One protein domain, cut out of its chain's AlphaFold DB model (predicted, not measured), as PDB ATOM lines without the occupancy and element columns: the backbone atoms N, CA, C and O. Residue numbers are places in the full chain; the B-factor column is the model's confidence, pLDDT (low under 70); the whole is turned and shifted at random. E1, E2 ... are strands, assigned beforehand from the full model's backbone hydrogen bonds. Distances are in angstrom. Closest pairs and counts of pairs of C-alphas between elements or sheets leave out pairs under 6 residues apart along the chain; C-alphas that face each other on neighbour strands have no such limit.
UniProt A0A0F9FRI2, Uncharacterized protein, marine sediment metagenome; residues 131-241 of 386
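Overview. This is residues 131 to 241 of the 386 residues of an uncharacterized protein of marine sediment metagenome (UniProt A0A0F9FRI2). Two small, strongly twisted layers of strands lie partly face to face as a flattened, loosely closed barrel, and the long strand E6, which folds back at residue 217, has a part in each layer. One layer holds E1, E7, E3 and the first part of E6; the other holds E2, the second part of E6, E4 and E5. The printed part has 111 residues with seven named strands, E1 to E7 in chain order, and no named helix; the class is all strand. The strands form one branched antiparallel sheet. The whole is compact, with a radius of gyration of the C-alphas of 13.6 A, and elongated, spanning 41 by 26 by 21 A.

Arrangement. E1, residues 136 to 139, is an edge strand antiparallel to E7, residues 231 to 241, with N 136 and O 235 2.8 A apart. E2, residues 144 to 147, is an edge strand antiparallel to E6, residues 208 to 225, with N 147 and O 219 at 2.9 A. The closest C-alphas of E1 and E2, those of Ala 136 and Val 145, are 6.6 A apart. E3, residues 156 to 162, has E6 on one side, with N 160 and O 209 at 2.8 A, and E7 on the other side, with N 157 and O 240 at 2.8 A. E4, residues 173 to 182, and the edge strand E5, residues 188 to 197, form a hairpin, with N 177 and O 194 at 2.9 A. On the other side of E4 is E6, with N 178 and O 220 at 2.9 A. E6 has staggered pairing: E3 along residues 208 to 215, E4 along 214 to 225, and E2 along 219 to 222. The closest C-alphas of E5 and E6, those of Leu 196 and Thr 211, are 5.8 A apart. E1 and E5 are apart.

Along the chain. E1 begins at C-alpha 136, (189.950, 199.438, 163.643). E3 is 19.1 A long, E4 26.2 A and E5 23.6 A from first to last C-alpha. E4 bends by 63 degrees at residue 179 and E5 by 77 degrees at residue 191. E6, the longest strand by residues with 18, bends by 133 degrees at residue 217, C-alpha (177.630, 186.920, 170.071), and its end C-alphas are 20.9 A apart. E7, 30.5 A long, bends by 52 degrees at residue 234 and ends at C-alpha 241, (172.166, 199.079, 173.944).

Size, cuts and confidence. The C-alphas of Ser 169 and Asp 185 are the two farthest apart, 42.1 A. The printed part has no cut and no long link. Residues 167 to 168 pair antiparallel with residues 231 to 232 of E7. Mean pLDDT of the printed part is 97.5, and no printed residue is under 70.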
ATOM      1  N   TRP A 131     182.630 198.724 174.007       97.81
ATOM      2  CA  TRP A 131     183.407 199.211 172.866       97.81
ATOM      3  C   TRP A 131     184.857 198.769 172.935       97.81
ATOM      4  O   TRP A 131     185.456 198.640 174.005       97.81
ATOM      5  N   SER A 132     185.457 198.584 171.760       97.94
ATOM      6  CA  SER A 132     186.904 198.421 171.673       97.94
ATOM      7  C   SER A 132     187.608 199.694 172.150       97.94
ATOM      8  O   SER A 132     187.256 200.804 171.750       97.94
ATOM      9  N   THR A 133     188.651 199.536 172.966       96.31
ATOM     10  CA  THR A 133     189.472 200.664 173.440       96.31
ATOM     11  C   THR A 133     190.422 201.200 172.370       96.31
ATOM     12  O   THR A 133     190.966 202.295 172.530       96.31
ATOM     13  N   THR A 134     190.631 200.443 171.293       97.31
ATOM     14  CA  THR A 134     191.392 200.843 170.105       97.31
ATOM     15  C   THR A 134     190.491 200.866 168.885       97.31
ATOM     16  O   THR A 134     189.541 200.083 168.787       97.31
ATOM     17  N   ASP A 135     190.815 201.729 167.934       98.25
ATOM     18  CA  ASP A 135     190.146 201.732 166.644       98.25
ATOM     19  C   ASP A 135     190.442 200.475 165.809       98.25
ATOM     20  O   ASP A 135     191.315 199.651 166.107       98.25
ATOM     21  N   ALA A 136     189.652 200.311 164.757       98.38
ATOM     22  CA  ALA A 136     189.950 199.438 163.643       98.38
ATOM     23  C   ALA A 136     190.614 200.262 162.545       98.38
ATOM     24  O   ALA A 136     190.083 201.300 162.175       98.38
ATOM     25  N   ASN A 137     191.714 199.751 161.991       97.81
ATOM     26  CA  ASN A 137     192.424 200.348 160.859       97.81
ATOM     27  C   ASN A 137     192.371 199.374 159.677       97.81
ATOM     28  O   ASN A 137     193.257 198.525 159.505       97.81
ATOM     29  N   LEU A 138     191.279 199.414 158.912       98.44
ATOM     30  CA  LEU A 138     190.989 198.426 157.870       98.44
ATOM     31  C   LEU A 138     191.455 198.904 156.497       98.44
ATOM     32  O   LEU A 138     191.418 200.089 156.179       98.44
ATOM     33  N   ASN A 139     191.894 197.969 155.655       98.00
ATOM     34  CA  ASN A 139     192.347 198.241 154.289       98.00
ATOM     35  C   ASN A 139     192.253 196.985 153.410       98.00
ATOM     36  O   ASN A 139     191.870 195.918 153.881       98.00
ATOM     37  N   GLN A 140     192.655 197.066 152.140       96.31
ATOM     38  CA  GLN A 140     192.571 195.941 151.199       96.31
ATOM     39  C   GLN A 140     193.357 194.677 151.614       96.31
ATOM     40  O   GLN A 140     193.087 193.596 151.097       96.31
ATOM     41  N   GLY A 141     194.336 194.800 152.518       96.38
ATOM     42  CA  GLY A 141     195.090 193.681 153.092       96.38
ATOM     43  C   GLY A 141     194.529 193.154 154.419       96.38
ATOM     44  O   GLY A 141     194.933 192.078 154.853       96.38
ATOM     45  N   SER A 142     193.608 193.884 155.054       96.81
ATOM     46  CA  SER A 142     192.943 193.524 156.311       96.81
ATOM     47  C   SER A 142     191.522 194.084 156.304       96.81
ATOM     48  O   SER A 142     191.279 195.211 156.733       96.81
ATOM     49  N   LEU A 143     190.592 193.300 155.753       97.94
ATOM     50  CA  LEU A 143     189.236 193.754 155.427       97.94
ATOM     51  C   LEU A 143     188.275 193.761 156.614       97.94
ATOM     52  O   LEU A 143     187.205 194.352 156.503       97.94
ATOM     53  N   THR A 144     188.607 193.062 157.700       98.44
ATOM     54  CA  THR A 144     187.646 192.741 158.759       98.44
ATOM     55  C   THR A 144     188.191 193.002 160.149       98.44
ATOM     56  O   THR A 144     189.354 192.706 160.423       98.44
ATOM     57  N   VAL A 145     187.305 193.416 161.050       98.69
ATOM     58  CA  VAL A 145     187.507 193.371 162.502       98.69
ATOM     59  C   VAL A 145     186.269 192.770 163.168       98.69
ATOM     60  O   VAL A 145     185.163 192.863 162.635       98.69
ATOM     61  N   THR A 146     186.445 192.141 164.325       98.31
ATOM     62  CA  THR A 146     185.353 191.528 165.091       98.31
ATOM     63  C   THR A 146     185.227 192.149 166.474       98.31
ATOM     64  O   THR A 146     186.243 192.490 167.082       98.31
ATOM     65  N   HIS A 147     184.007 192.222 166.999       98.31
ATOM     66  CA  HIS A 147     183.720 192.635 168.373       98.31
ATOM     67  C   HIS A 147     182.761 191.653 169.053       98.31
ATOM     68  O   HIS A 147     181.978 190.986 168.379       98.31
ATOM     69  N   GLY A 148     182.837 191.556 170.381       96.88
ATOM     70  CA  GLY A 148     182.011 190.655 171.180       96.88
ATOM     71  C   GLY A 148     182.488 189.197 171.215       96.88
ATOM     72  O   GLY A 148     183.200 188.701 170.335       96.88
ATOM     73  N   GLY A 149     182.085 188.481 172.264       95.88
ATOM     74  CA  GLY A 149     182.366 187.056 172.436       95.88
ATOM     75  C   GLY A 149     181.362 186.166 171.702       95.88
ATOM     76  O   GLY A 149     180.171 186.450 171.701       95.88
ATOM     77  N   ALA A 150     181.810 185.032 171.153       93.44
ATOM     78  CA  ALA A 150     180.995 184.160 170.292       93.44
ATOM     79  C   ALA A 150     179.668 183.669 170.911       93.44
ATOM     80  O   ALA A 150     178.728 183.351 170.187       93.44
ATOM     81  N   THR A 151     179.588 183.595 172.241       93.88
ATOM     82  CA  THR A 151     178.401 183.145 172.990       93.88
ATOM     83  C   THR A 151     177.794 184.245 173.864       93.88
ATOM     84  O   THR A 151     177.052 183.935 174.794       93.88
ATOM     85  N   GLY A 152     178.147 185.512 173.628       94.44
ATOM     86  CA  GLY A 152     177.601 186.643 174.375       94.44
ATOM     87  C   GLY A 152     176.131 186.898 174.039       94.44
ATOM     88  O   GLY A 152     175.734 186.878 172.873       94.44
ATOM     89  N   ALA A 153     175.316 187.130 175.064       94.88
ATOM     90  CA  ALA A 153     173.886 187.408 174.938       94.88
ATOM     91  C   ALA A 153     173.620 188.921 174.933       94.88
ATOM     92  O   ALA A 153     172.885 189.416 175.777       94.88
ATOM     93  N   TYR A 154     174.275 189.637 174.015       93.69
ATOM     94  CA  TYR A 154     174.240 191.101 173.949       93.69
ATOM     95  C   TYR A 154     172.848 191.626 173.569       93.69
ATOM     96  O   TYR A 154     172.236 192.349 174.342       93.69
ATOM     97  N   ALA A 155     172.320 191.191 172.414       96.12
ATOM     98  CA  ALA A 155     171.099 191.749 171.818       96.12
ATOM     99  C   ALA A 155     171.203 193.276 171.624       96.12
ATOM    100  O   ALA A 155     170.249 194.023 171.842       96.12
ATOM    101  N   SER A 156     172.387 193.710 171.189       97.38
ATOM    102  CA  SER A 156     172.796 195.110 171.076       97.38
ATOM    103  C   SER A 156     173.009 195.491 169.612       97.38
ATOM    104  O   SER A 156     173.281 194.638 168.762       97.38
ATOM    105  N   HIS A 157     172.916 196.777 169.309       98.12
ATOM    106  CA  HIS A 157     173.250 197.326 168.001       98.12
ATOM    107  C   HIS A 157     174.767 197.326 167.797       98.12
ATOM    108  O   HIS A 157     175.536 197.407 168.758       98.12
ATOM    109  N   ALA A 158     175.214 197.228 166.545       98.44
ATOM    110  CA  ALA A 158     176.616 197.396 166.193       98.44
ATOM    111  C   ALA A 158     176.869 198.871 165.859       98.44
ATOM    112  O   ALA A 158     176.361 199.377 164.860       98.44
ATOM    113  N   GLY A 159     177.660 199.544 166.694       98.38
ATOM    114  CA  GLY A 159     178.017 200.953 166.541       98.38
ATOM    115  C   GLY A 159     179.361 201.156 165.840       98.38
ATOM    116  O   GLY A 159     180.238 200.285 165.884       98.38
ATOM    117  N   LEU A 160     179.523 202.322 165.212       98.62
ATOM    118  CA  LEU A 160     180.762 202.808 164.606       98.62
ATOM    119  C   LEU A 160     180.896 204.323 164.809       98.62
ATOM    120  O   LEU A 160     179.949 205.060 164.555       98.62
ATOM    121  N   VAL A 161     182.085 204.797 165.200       98.81
ATOM    122  CA  VAL A 161     182.433 206.233 165.186       98.81
ATOM    123  C   VAL A 161     183.604 206.451 164.242       98.81
ATOM    124  O   VAL A 161     184.695 205.917 164.456       98.81
ATOM    125  N   ALA A 162     183.384 207.226 163.184       98.69
ATOM    126  CA  ALA A 162     184.365 207.406 162.123       98.69
ATOM    127  C   ALA A 162     185.542 208.302 162.546       98.69
ATOM    128  O   ALA A 162     185.354 209.398 163.082       98.69
ATOM    129  N   GLY A 163     186.768 207.881 162.213       98.50
ATOM    130  CA  GLY A 163     187.984 208.692 162.354       98.50
ATOM    131  C   GLY A 163     188.141 209.784 161.292       98.50
ATOM    132  O   GLY A 163     189.106 210.546 161.310       98.50
ATOM    133  N   GLY A 164     187.192 209.880 160.360       98.50
ATOM    134  CA  GLY A 164     187.220 210.780 159.213       98.50
ATOM    135  C   GLY A 164     186.724 210.089 157.948       98.50
ATOM    136  O   GLY A 164     186.317 208.928 157.977       98.50
ATOM    137  N   ALA A 165     186.783 210.804 156.824       98.50
ATOM    138  CA  ALA A 165     186.551 210.203 155.517       98.50
ATOM    139  C   ALA A 165     187.639 209.159 155.227       98.50
ATOM    140  O   ALA A 165     188.833 209.465 155.280       98.50
ATOM    141  N   GLY A 166     187.224 207.940 154.889       98.12
ATOM    142  CA  GLY A 166     188.118 206.916 154.361       98.12
ATOM    143  C   GLY A 166     188.612 207.263 152.955       98.12
ATOM    144  O   GLY A 166     188.208 208.254 152.342       98.12
ATOM    145  N   SER A 167     189.473 206.411 152.403       97.94
ATOM    146  CA  SER A 167     189.940 206.540 151.020       97.94
ATOM    147  C   SER A 167     189.536 205.336 150.176       97.94
ATOM    148  O   SER A 167     189.574 204.198 150.637       97.94
ATOM    149  N   ALA A 168     189.183 205.582 148.914       97.31
ATOM    150  CA  ALA A 168     188.947 204.555 147.907       97.31
ATOM    151  C   ALA A 168     189.464 205.047 146.549       97.31
ATOM    152  O   ALA A 168     189.147 206.147 146.104       97.31
ATOM    153  N   SER A 169     190.292 204.240 145.888       97.12
ATOM    154  CA  SER A 169     190.875 204.587 144.578       97.12
ATOM    155  C   SER A 169     189.959 204.281 143.390       97.12
ATOM    156  O   SER A 169     190.189 204.790 142.294       97.12
ATOM    157  N   ALA A 170     188.934 203.450 143.591       94.06
ATOM    158  CA  ALA A 170     187.943 203.099 142.585       94.06
ATOM    159  C   ALA A 170     186.665 202.572 143.248       94.06
ATOM    160  O   ALA A 170     186.734 201.799 144.203       94.06
ATOM    161  N   GLY A 171     185.513 202.943 142.684       95.19
ATOM    162  CA  GLY A 171     184.203 202.548 143.200       95.19
ATOM    163  C   GLY A 171     183.910 203.094 144.600       95.19
ATOM    164  O   GLY A 171     184.644 203.924 145.130       95.19
ATOM    165  N   THR A 172     182.816 202.615 145.182       97.38
ATOM    166  CA  THR A 172     182.483 202.809 146.597       97.38
ATOM    167  C   THR A 172     182.951 201.615 147.420       97.38
ATOM    168  O   THR A 172     183.041 200.488 146.911       97.38
ATOM    169  N   VAL A 173     183.224 201.854 148.699       98.06
ATOM    170  CA  VAL A 173     183.514 200.810 149.684       98.06
ATOM    171  C   VAL A 173     182.577 201.024 150.861       98.06
ATOM    172  O   VAL A 173     182.543 202.121 151.414       98.06
ATOM    173  N   SER A 174     181.817 199.994 151.221       98.50
ATOM    174  CA  SER A 174     180.899 200.037 152.358       98.50
ATOM    175  C   SER A 174     181.505 199.376 153.596       98.50
ATOM    176  O   SER A 174     182.417 198.553 153.486       98.50
ATOM    177  N   VAL A 175     180.971 199.707 154.772       98.75
ATOM    178  CA  VAL A 175     181.167 198.933 156.005       98.75
ATOM    179  C   VAL A 175     179.916 198.093 156.225       98.75
ATOM    180  O   VAL A 175     178.818 198.632 156.359       98.75
ATOM    181  N   VAL A 176     180.077 196.772 156.260       98.75
ATOM    182  CA  VAL A 176     178.987 195.815 156.488       98.75
ATOM    183  C   VAL A 176     179.199 195.127 157.830       98.75
ATOM    184  O   VAL A 176     180.253 194.526 158.049       98.75
ATOM    185  N   ALA A 177     178.203 195.200 158.710       98.62
ATOM    186  CA  ALA A 177     178.137 194.412 159.934       98.62
ATOM    187  C   ALA A 177     177.481 193.062 159.624       98.62
ATOM    188  O   ALA A 177     176.493 192.995 158.894       98.62
ATOM    189  N   SER A 178     178.035 191.971 160.146       98.62
ATOM    190  CA  SER A 178     177.497 190.623 159.944       98.62
ATOM    191  C   SER A 178     177.699 189.738 161.167       98.62
ATOM    192  O   SER A 178     178.645 189.927 161.932       98.62
ATOM    193  N   GLY A 179     176.817 188.760 161.349       98.12
ATOM    194  CA  GLY A 179     176.811 187.911 162.537       98.12
ATOM    195  C   GLY A 179     175.490 187.174 162.729       98.12
ATOM    196  O   GLY A 179     174.730 186.962 161.783       98.12
ATOM    197  N   VAL A 180     175.227 186.773 163.971       98.31
ATOM    198  CA  VAL A 180     173.923 186.253 164.401       98.31
ATOM    199  C   VAL A 180     173.077 187.438 164.841       98.31
ATOM    200  O   VAL A 180     173.552 188.239 165.640       98.31
ATOM    201  N   SER A 181     171.833 187.534 164.379       98.06
ATOM    202  CA  SER A 181     170.923 188.599 164.801       98.06
ATOM    203  C   SER A 181     169.705 188.083 165.554       98.06
ATOM    204  O   SER A 181     169.400 186.882 165.562       98.06
ATOM    205  N   ILE A 182     169.021 189.015 166.203       98.12
ATOM    206  CA  ILE A 182     167.733 188.834 166.859       98.12
ATOM    207  C   ILE A 182     166.900 190.105 166.657       98.12
ATOM    208  O   ILE A 182     167.470 191.188 166.543       98.12
ATOM    209  N   ASP A 183     165.582 189.975 166.571       96.06
ATOM    210  CA  ASP A 183     164.660 191.114 166.608       96.06
ATOM    211  C   ASP A 183     163.982 191.232 167.985       96.06
ATOM    212  O   ASP A 183     164.171 190.389 168.867       96.06
ATOM    213  N   ASP A 184     163.191 192.287 168.174       93.00
ATOM    214  CA  ASP A 184     162.493 192.553 169.439       93.00
ATOM    215  C   ASP A 184     161.362 191.564 169.748       93.00
ATOM    216  O   ASP A 184     160.946 191.441 170.901       93.00
ATOM    217  N   ASP A 185     160.924 190.795 168.749       93.50
ATOM    218  CA  ASP A 185     159.980 189.688 168.915       93.50
ATOM    219  C   ASP A 185     160.685 188.378 169.327       93.50
ATOM    220  O   ASP A 185     160.040 187.353 169.572       93.50
ATOM    221  N   GLY A 186     162.019 188.390 169.427       95.25
ATOM    222  CA  GLY A 186     162.831 187.234 169.799       95.25
ATOM    223  C   GLY A 186     163.109 186.264 168.647       95.25
ATOM    224  O   GLY A 186     163.548 185.132 168.883       95.25
ATOM    225  N   ASN A 187     162.890 186.670 167.394       97.12
ATOM    226  CA  ASN A 187     163.188 185.856 166.223       97.12
ATOM    227  C   ASN A 187     164.685 185.900 165.917       97.12
ATOM    228  O   ASN A 187     165.235 186.861 165.381       97.12
ATOM    229  N   ARG A 188     165.373 184.805 166.236       97.69
ATOM    230  CA  ARG A 188     166.806 184.666 165.971       97.69
ATOM    231  C   ARG A 188     167.080 184.312 164.507       97.69
ATOM    232  O   ARG A 188     166.623 183.273 164.027       97.69
ATOM    233  N   ASN A 189     167.970 185.058 163.857       97.88
ATOM    234  CA  ASN A 189     168.564 184.684 162.574       97.88
ATOM    235  C   ASN A 189     170.031 184.255 162.761       97.88
ATOM    236  O   ASN A 189     170.869 184.993 163.269       97.88
ATOM    237  N   GLY A 190     170.353 183.028 162.341       97.50
ATOM    238  CA  GLY A 190     171.694 182.453 162.484       97.50
ATOM    239  C   GLY A 190     172.768 183.080 161.590       97.50
ATOM    240  O   GLY A 190     173.946 182.839 161.836       97.50
ATOM    241  N   SER A 191     172.381 183.843 160.566       97.06
ATOM    242  CA  SER A 191     173.302 184.575 159.699       97.06
ATOM    243  C   SER A 191     172.584 185.776 159.088       97.06
ATOM    244  O   SER A 191     171.695 185.629 158.249       97.06
ATOM    245  N   ALA A 192     172.973 186.967 159.526       98.44
ATOM    246  CA  ALA A 192     172.467 188.239 159.035       98.44
ATOM    247  C   ALA A 192     173.623 189.166 158.648       98.44
ATOM    248  O   ALA A 192     174.768 188.985 159.075       98.44
ATOM    249  N   SER A 193     173.304 190.167 157.833       98.44
ATOM    250  CA  SER A 193     174.218 191.238 157.446       98.44
ATOM    251  C   SER A 193     173.448 192.534 157.222       98.44
ATOM    252  O   SER A 193     172.379 192.496 156.616       98.44
ATOM    253  N   GLU A 194     174.026 193.662 157.618       98.56
ATOM    254  CA  GLU A 194     173.481 195.004 157.408       98.56
ATOM    255  C   GLU A 194     174.593 195.958 156.955       98.56
ATOM    256  O   GLU A 194     175.724 195.891 157.440       98.56
ATOM    257  N   THR A 195     174.293 196.840 155.997       98.56
ATOM    258  CA  THR A 195     175.235 197.889 155.584       98.56
ATOM    259  C   THR A 195     175.144 199.050 156.563       98.56
ATOM    260  O   THR A 195     174.131 199.737 156.590       98.56
ATOM    261  N   LEU A 196     176.212 199.267 157.326       97.81
ATOM    262  CA  LEU A 196     176.311 200.316 158.339       97.81
ATOM    263  C   LEU A 196     176.716 201.662 157.724       97.81
ATOM    264  O   LEU A 196     176.156 202.706 158.036       97.81
ATOM    265  N   VAL A 197     177.680 201.624 156.800       98.50
ATOM    266  CA  VAL A 197     178.154 202.790 156.046       98.50
ATOM    267  C   VAL A 197     178.140 202.434 154.569       98.50
ATOM    268  O   VAL A 197     178.804 201.484 154.164       98.50
ATOM    269  N   ALA A 198     177.406 203.187 153.750       98.25
ATOM    270  CA  ALA A 198     177.296 202.906 152.317       98.25
ATOM    271  C   ALA A 198     178.563 203.278 151.521       98.25
ATOM    272  O   ALA A 198     178.904 202.592 150.556       98.25
ATOM    273  N   ASP A 199     179.255 204.348 151.924       98.38
ATOM    274  CA  ASP A 199     180.483 204.835 151.289       98.38
ATOM    275  C   ASP A 199     181.424 205.449 152.336       98.38
ATOM    276  O   ASP A 199     181.143 206.509 152.897       98.38
ATOM    277  N   ILE A 200     182.561 204.795 152.583       98.56
ATOM    278  CA  ILE A 200     183.566 205.264 153.548       98.56
ATOM    279  C   ILE A 200     184.130 206.649 153.207       98.56
ATOM    280  O   ILE A 200     184.585 207.350 154.106       98.56
ATOM    281  N   THR A 201     184.100 207.073 151.938       98.44
ATOM    282  CA  THR A 201     184.620 208.391 151.528       98.44
ATOM    283  C   THR A 201     183.687 209.542 151.908       98.44
ATOM    284  O   THR A 201     184.108 210.698 151.905       98.44
ATOM    285  N   ALA A 202     182.436 209.231 152.268       98.19
ATOM    286  CA  ALA A 202     181.430 210.192 152.706       98.19
ATOM    287  C   ALA A 202     181.349 210.345 154.235       98.19
ATOM    288  O   ALA A 202     180.593 211.189 154.714       98.19
ATOM    289  N   MET A 203     182.100 209.547 155.002       98.38
ATOM    290  CA  MET A 203     182.141 209.675 156.459       98.38
ATOM    291  C   MET A 203     182.773 211.007 156.881       98.38
ATOM    292  O   MET A 203     183.704 211.501 156.246       98.38
ATOM    293  N   ALA A 204     182.307 211.563 157.997       98.50
ATOM    294  CA  ALA A 204     182.937 212.696 158.666       98.50
ATOM    295  C   ALA A 204     183.625 212.258 159.968       98.50
ATOM    296  O   ALA A 204     183.246 211.261 160.578       98.50
ATOM    297  N   LEU A 205     184.637 213.016 160.406       98.50
ATOM    298  CA  LEU A 205     185.248 212.809 161.723       98.50
ATOM    299  C   LEU A 205     184.158 212.900 162.795       98.50
ATOM    300  O   LEU A 205     183.339 213.817 162.735       98.50
ATOM    301  N   ASN A 206     184.186 211.978 163.760       98.25
ATOM    302  CA  ASN A 206     183.234 211.874 164.870       98.25
ATOM    303  C   ASN A 206     181.807 211.474 164.469       98.25
ATOM    304  O   ASN A 206     180.917 211.462 165.314       98.25
ATOM    305  N   GLN A 207     181.567 211.129 163.205       98.44
ATOM    306  CA  GLN A 207     180.241 210.705 162.783       98.44
ATOM    307  C   GLN A 207     179.909 209.328 163.360       98.44
ATOM    308  O   GLN A 207     180.647 208.364 163.135       98.44
ATOM    309  N   TYR A 208     178.789 209.257 164.075       98.56
ATOM    310  CA  TYR A 208     178.234 208.019 164.596       98.56
ATOM    311  C   TYR A 208     177.349 207.320 163.562       98.56
ATOM    312  O   TYR A 208     176.590 207.962 162.833       98.56
ATOM    313  N   PHE A 209     177.451 205.996 163.528       98.56
ATOM    314  CA  PHE A 209     176.587 205.097 162.778       98.56
ATOM    315  C   PHE A 209     176.210 203.917 163.666       98.56
ATOM    316  O   PHE A 209     177.041 203.425 164.433       98.56
ATOM    317  N   GLU A 210     175.002 203.398 163.487       98.31
ATOM    318  CA  GLU A 210     174.553 202.169 164.133       98.31
ATOM    319  C   GLU A 210     173.676 201.323 163.211       98.31
ATOM    320  O   GLU A 210     173.086 201.823 162.249       98.31
ATOM    321  N   THR A 211     173.636 200.020 163.475       98.31
ATOM    322  CA  THR A 211     172.717 199.113 162.786       98.31
ATOM    323  C   THR A 211     171.319 199.235 163.360       98.31
ATOM    324  O   THR A 211     171.162 199.337 164.566       98.31
ATOM    325  N   THR A 212     170.296 199.068 162.533       96.62
ATOM    326  CA  THR A 212     168.918 198.835 163.003       96.62
ATOM    327  C   THR A 212     168.741 197.419 163.564       96.62
ATOM    328  O   THR A 212     167.961 197.193 164.485       96.62
ATOM    329  N   THR A 213     169.508 196.453 163.048       97.12
ATOM    330  CA  THR A 213     169.532 195.069 163.529       97.12
ATOM    331  C   THR A 213     170.254 194.955 164.874       97.12
ATOM    332  O   THR A 213     171.328 195.534 165.059       97.12
ATOM    333  N   LYS A 214     169.719 194.125 165.779       97.62
ATOM    334  CA  LYS A 214     170.376 193.727 167.033       97.62
ATOM    335  C   LYS A 214     171.159 192.427 166.840       97.62
ATOM    336  O   LYS A 214     170.691 191.479 166.202       97.62
ATOM    337  N   TRP A 215     172.360 192.368 167.403       98.25
ATOM    338  CA  TRP A 215     173.313 191.276 167.215       98.25
ATOM    339  C   TRP A 215     173.505 190.457 168.492       98.25
ATOM    340  O   TRP A 215     173.457 190.953 169.620       98.25
ATOM    341  N   LEU A 216     173.738 189.161 168.301       97.56
ATOM    342  CA  LEU A 216     174.132 188.214 169.336       97.56
ATOM    343  C   LEU A 216     175.558 187.738 169.070       97.56
ATOM    344  O   LEU A 216     175.964 187.526 167.927       97.56
ATOM    345  N   GLY A 217     176.283 187.452 170.144       97.19
ATOM    346  CA  GLY A 217     177.630 186.920 170.071       97.19
ATOM    347  C   GLY A 217     178.623 187.890 169.428       97.19
ATOM    348  O   GLY A 217     178.733 189.042 169.834       97.19
ATOM    349  N   THR A 218     179.373 187.397 168.446       97.88
ATOM    350  CA  THR A 218     180.378 188.187 167.729       97.88
ATOM    351  C   THR A 218     179.771 188.853 166.497       97.88
ATOM    352  O   THR A 218     179.202 188.165 165.645       97.88
ATOM    353  N   VAL A 219     179.985 190.161 166.354       98.31
ATOM    354  CA  VAL A 219     179.733 190.909 165.114       98.31
ATOM    355  C   VAL A 219     181.043 191.119 164.349       98.31
ATOM    356  O   VAL A 219     182.099 191.355 164.939       98.31
ATOM    357  N   THR A 220     180.991 191.008 163.023       98.69
ATOM    358  CA  THR A 220     182.121 191.248 162.115       98.69
ATOM    359  C   THR A 220     181.835 192.461 161.243       98.69
ATOM    360  O   THR A 220     180.886 192.442 160.460       98.69
ATOM    361  N   TYR A 221     182.688 193.478 161.338       98.81
ATOM    362  CA  TYR A 221     182.686 194.653 160.469       98.81
ATOM    363  C   TYR A 221     183.610 194.384 159.286       98.81
ATOM    364  O   TYR A 221     184.775 194.034 159.486       98.81
ATOM    365  N   THR A 222     183.104 194.535 158.064       98.75
ATOM    366  CA  THR A 222     183.831 194.207 156.829       98.75
ATOM    367  C   THR A 222     183.818 195.376 155.854       98.75
ATOM    368  O   THR A 222     182.743 195.858 155.494       98.75
ATOM    369  N   LEU A 223     184.993 195.776 155.357       98.62
ATOM    370  CA  LEU A 223     185.089 196.644 154.182       98.62
ATOM    371  C   LEU A 223     184.722 195.858 152.923       98.62
ATOM    372  O   LEU A 223     185.406 194.899 152.558       98.62
ATOM    373  N   THR A 224     183.656 196.280 152.244       98.12
ATOM    374  CA  THR A 224     183.126 195.610 151.051       98.12
ATOM    375  C   THR A 224     183.233 196.537 149.838       98.12
ATOM    376  O   THR A 224     182.406 197.435 149.671       98.12
ATOM    377  N   PRO A 225     184.259 196.374 148.984       97.50
ATOM    378  CA  PRO A 225     184.439 197.226 147.817       97.50
ATOM    379  C   PRO A 225     183.532 196.798 146.654       97.50
ATOM    380  O   PRO A 225     183.370 195.612 146.371       97.50
ATOM    381  N   SER A 226     182.989 197.772 145.925       96.69
ATOM    382  CA  SER A 226     182.208 197.539 144.695       96.69
ATOM    383  C   SER A 226     183.076 197.293 143.451       96.69
ATOM    384  O   SER A 226     182.602 196.749 142.453       96.69
ATOM    385  N   ALA A 227     184.354 197.676 143.505       92.62
ATOM    386  CA  ALA A 227     185.341 197.492 142.447       92.62
ATOM    387  C   ALA A 227     186.725 197.183 143.042       92.62
ATOM    388  O   ALA A 227     186.979 197.416 144.219       92.62
ATOM    389  N   GLY A 228     187.646 196.658 142.231       87.69
ATOM    390  CA  GLY A 228     189.032 196.467 142.672       87.69
ATOM    391  C   GLY A 228     189.745 197.804 142.908       87.69
ATOM    392  O   GLY A 228     189.522 198.755 142.167       87.69
ATOM    393  N   GLY A 229     190.634 197.868 143.902       93.38
ATOM    394  CA  GLY A 229     191.423 199.066 144.197       93.38
ATOM    395  C   GLY A 229     192.074 199.028 145.578       93.38
ATOM    396  O   GLY A 229     191.933 198.063 146.327       93.38
ATOM    397  N   THR A 230     192.803 200.091 145.908       97.38
ATOM    398  CA  THR A 230     193.259 200.382 147.272       97.38
ATOM    399  C   THR A 230     192.205 201.193 148.014       97.38
ATOM    400  O   THR A 230     191.621 202.113 147.424       97.38
ATOM    401  N   PHE A 231     191.998 200.884 149.290       98.06
ATOM    402  CA  PHE A 231     191.070 201.594 150.162       98.06
ATOM    403  C   PHE A 231     191.470 201.438 151.629       98.06
ATOM    404  O   PHE A 231     192.117 200.451 151.984       98.06
ATOM    405  N   ASN A 232     191.093 202.401 152.468       98.19
ATOM    406  CA  ASN A 232     191.258 202.331 153.920       98.19
ATOM    407  C   ASN A 232     190.171 203.116 154.659       98.19
ATOM    408  O   ASN A 232     189.601 204.060 154.109       98.19
ATOM    409  N   ALA A 233     189.892 202.707 155.891       98.44
ATOM    410  CA  ALA A 233     189.017 203.418 156.810       98.44
ATOM    411  C   ALA A 233     189.410 203.094 158.252       98.44
ATOM    412  O   ALA A 233     189.632 201.921 158.576       98.44
ATOM    413  N   ASP A 234     189.409 204.132 159.086       98.44
ATOM    414  CA  ASP A 234     189.728 204.044 160.506       98.44
ATOM    415  C   ASP A 234     188.499 204.452 161.329       98.44
ATOM    416  O   ASP A 234     187.845 205.460 161.029       98.44
ATOM    417  N   PHE A 235     188.130 203.649 162.329       98.81
ATOM    418  CA  PHE A 235     186.930 203.896 163.134       98.81
ATOM    419  C   PHE A 235     186.935 203.158 164.478       98.81
ATOM    420  O   PHE A 235     187.455 202.049 164.597       98.81
ATOM    421  N   ASN A 236     186.295 203.738 165.495       98.81
ATOM    422  CA  ASN A 236     185.938 203.008 166.712       98.81
ATOM    423  C   ASN A 236     184.710 202.135 166.450       98.81
ATOM    424  O   ASN A 236     183.883 202.471 165.603       98.81
ATOM    425  N   TYR A 237     184.588 201.019 167.166       98.75
ATOM    426  CA  TYR A 237     183.523 200.038 166.958       98.75
ATOM    427  C   TYR A 237     183.180 199.299 168.259       98.75
ATOM    428  O   TYR A 237     184.043 199.119 169.129       98.75
ATOM    429  N   GLY A 238     181.926 198.869 168.385       98.31
ATOM    430  CA  GLY A 238     181.419 198.247 169.604       98.31
ATOM    431  C   GLY A 238     179.939 197.887 169.543       98.31
ATOM    432  O   GLY A 238     179.266 198.092 168.533       98.31
ATOM    433  N   HIS A 239     179.442 197.356 170.649       98.19
ATOM    434  CA  HIS A 239     178.030 197.143 170.913       98.19
ATOM    435  C   HIS A 239     177.415 198.319 171.671       98.19
ATOM    436  O   HIS A 239     178.044 198.934 172.537       98.19
ATOM    437  N   VAL A 240     176.160 198.609 171.338       98.06
ATOM    438  CA  VAL A 240     175.365 199.656 171.974       98.06
ATOM    439  C   VAL A 240     173.970 199.132 172.269       98.06
ATOM    440  O   VAL A 240     173.276 198.639 171.380       98.06
ATOM    441  N   LYS A 241     173.551 199.251 173.525       97.38
ATOM    442  CA  LYS A 241     172.166 199.079 173.944       97.38
ATOM    443  C   LYS A 241     171.793 200.196 174.904       97.38
ATOM    444  O   LYS A 241     172.596 200.634 175.721       97.38
TER     445      LYS A 241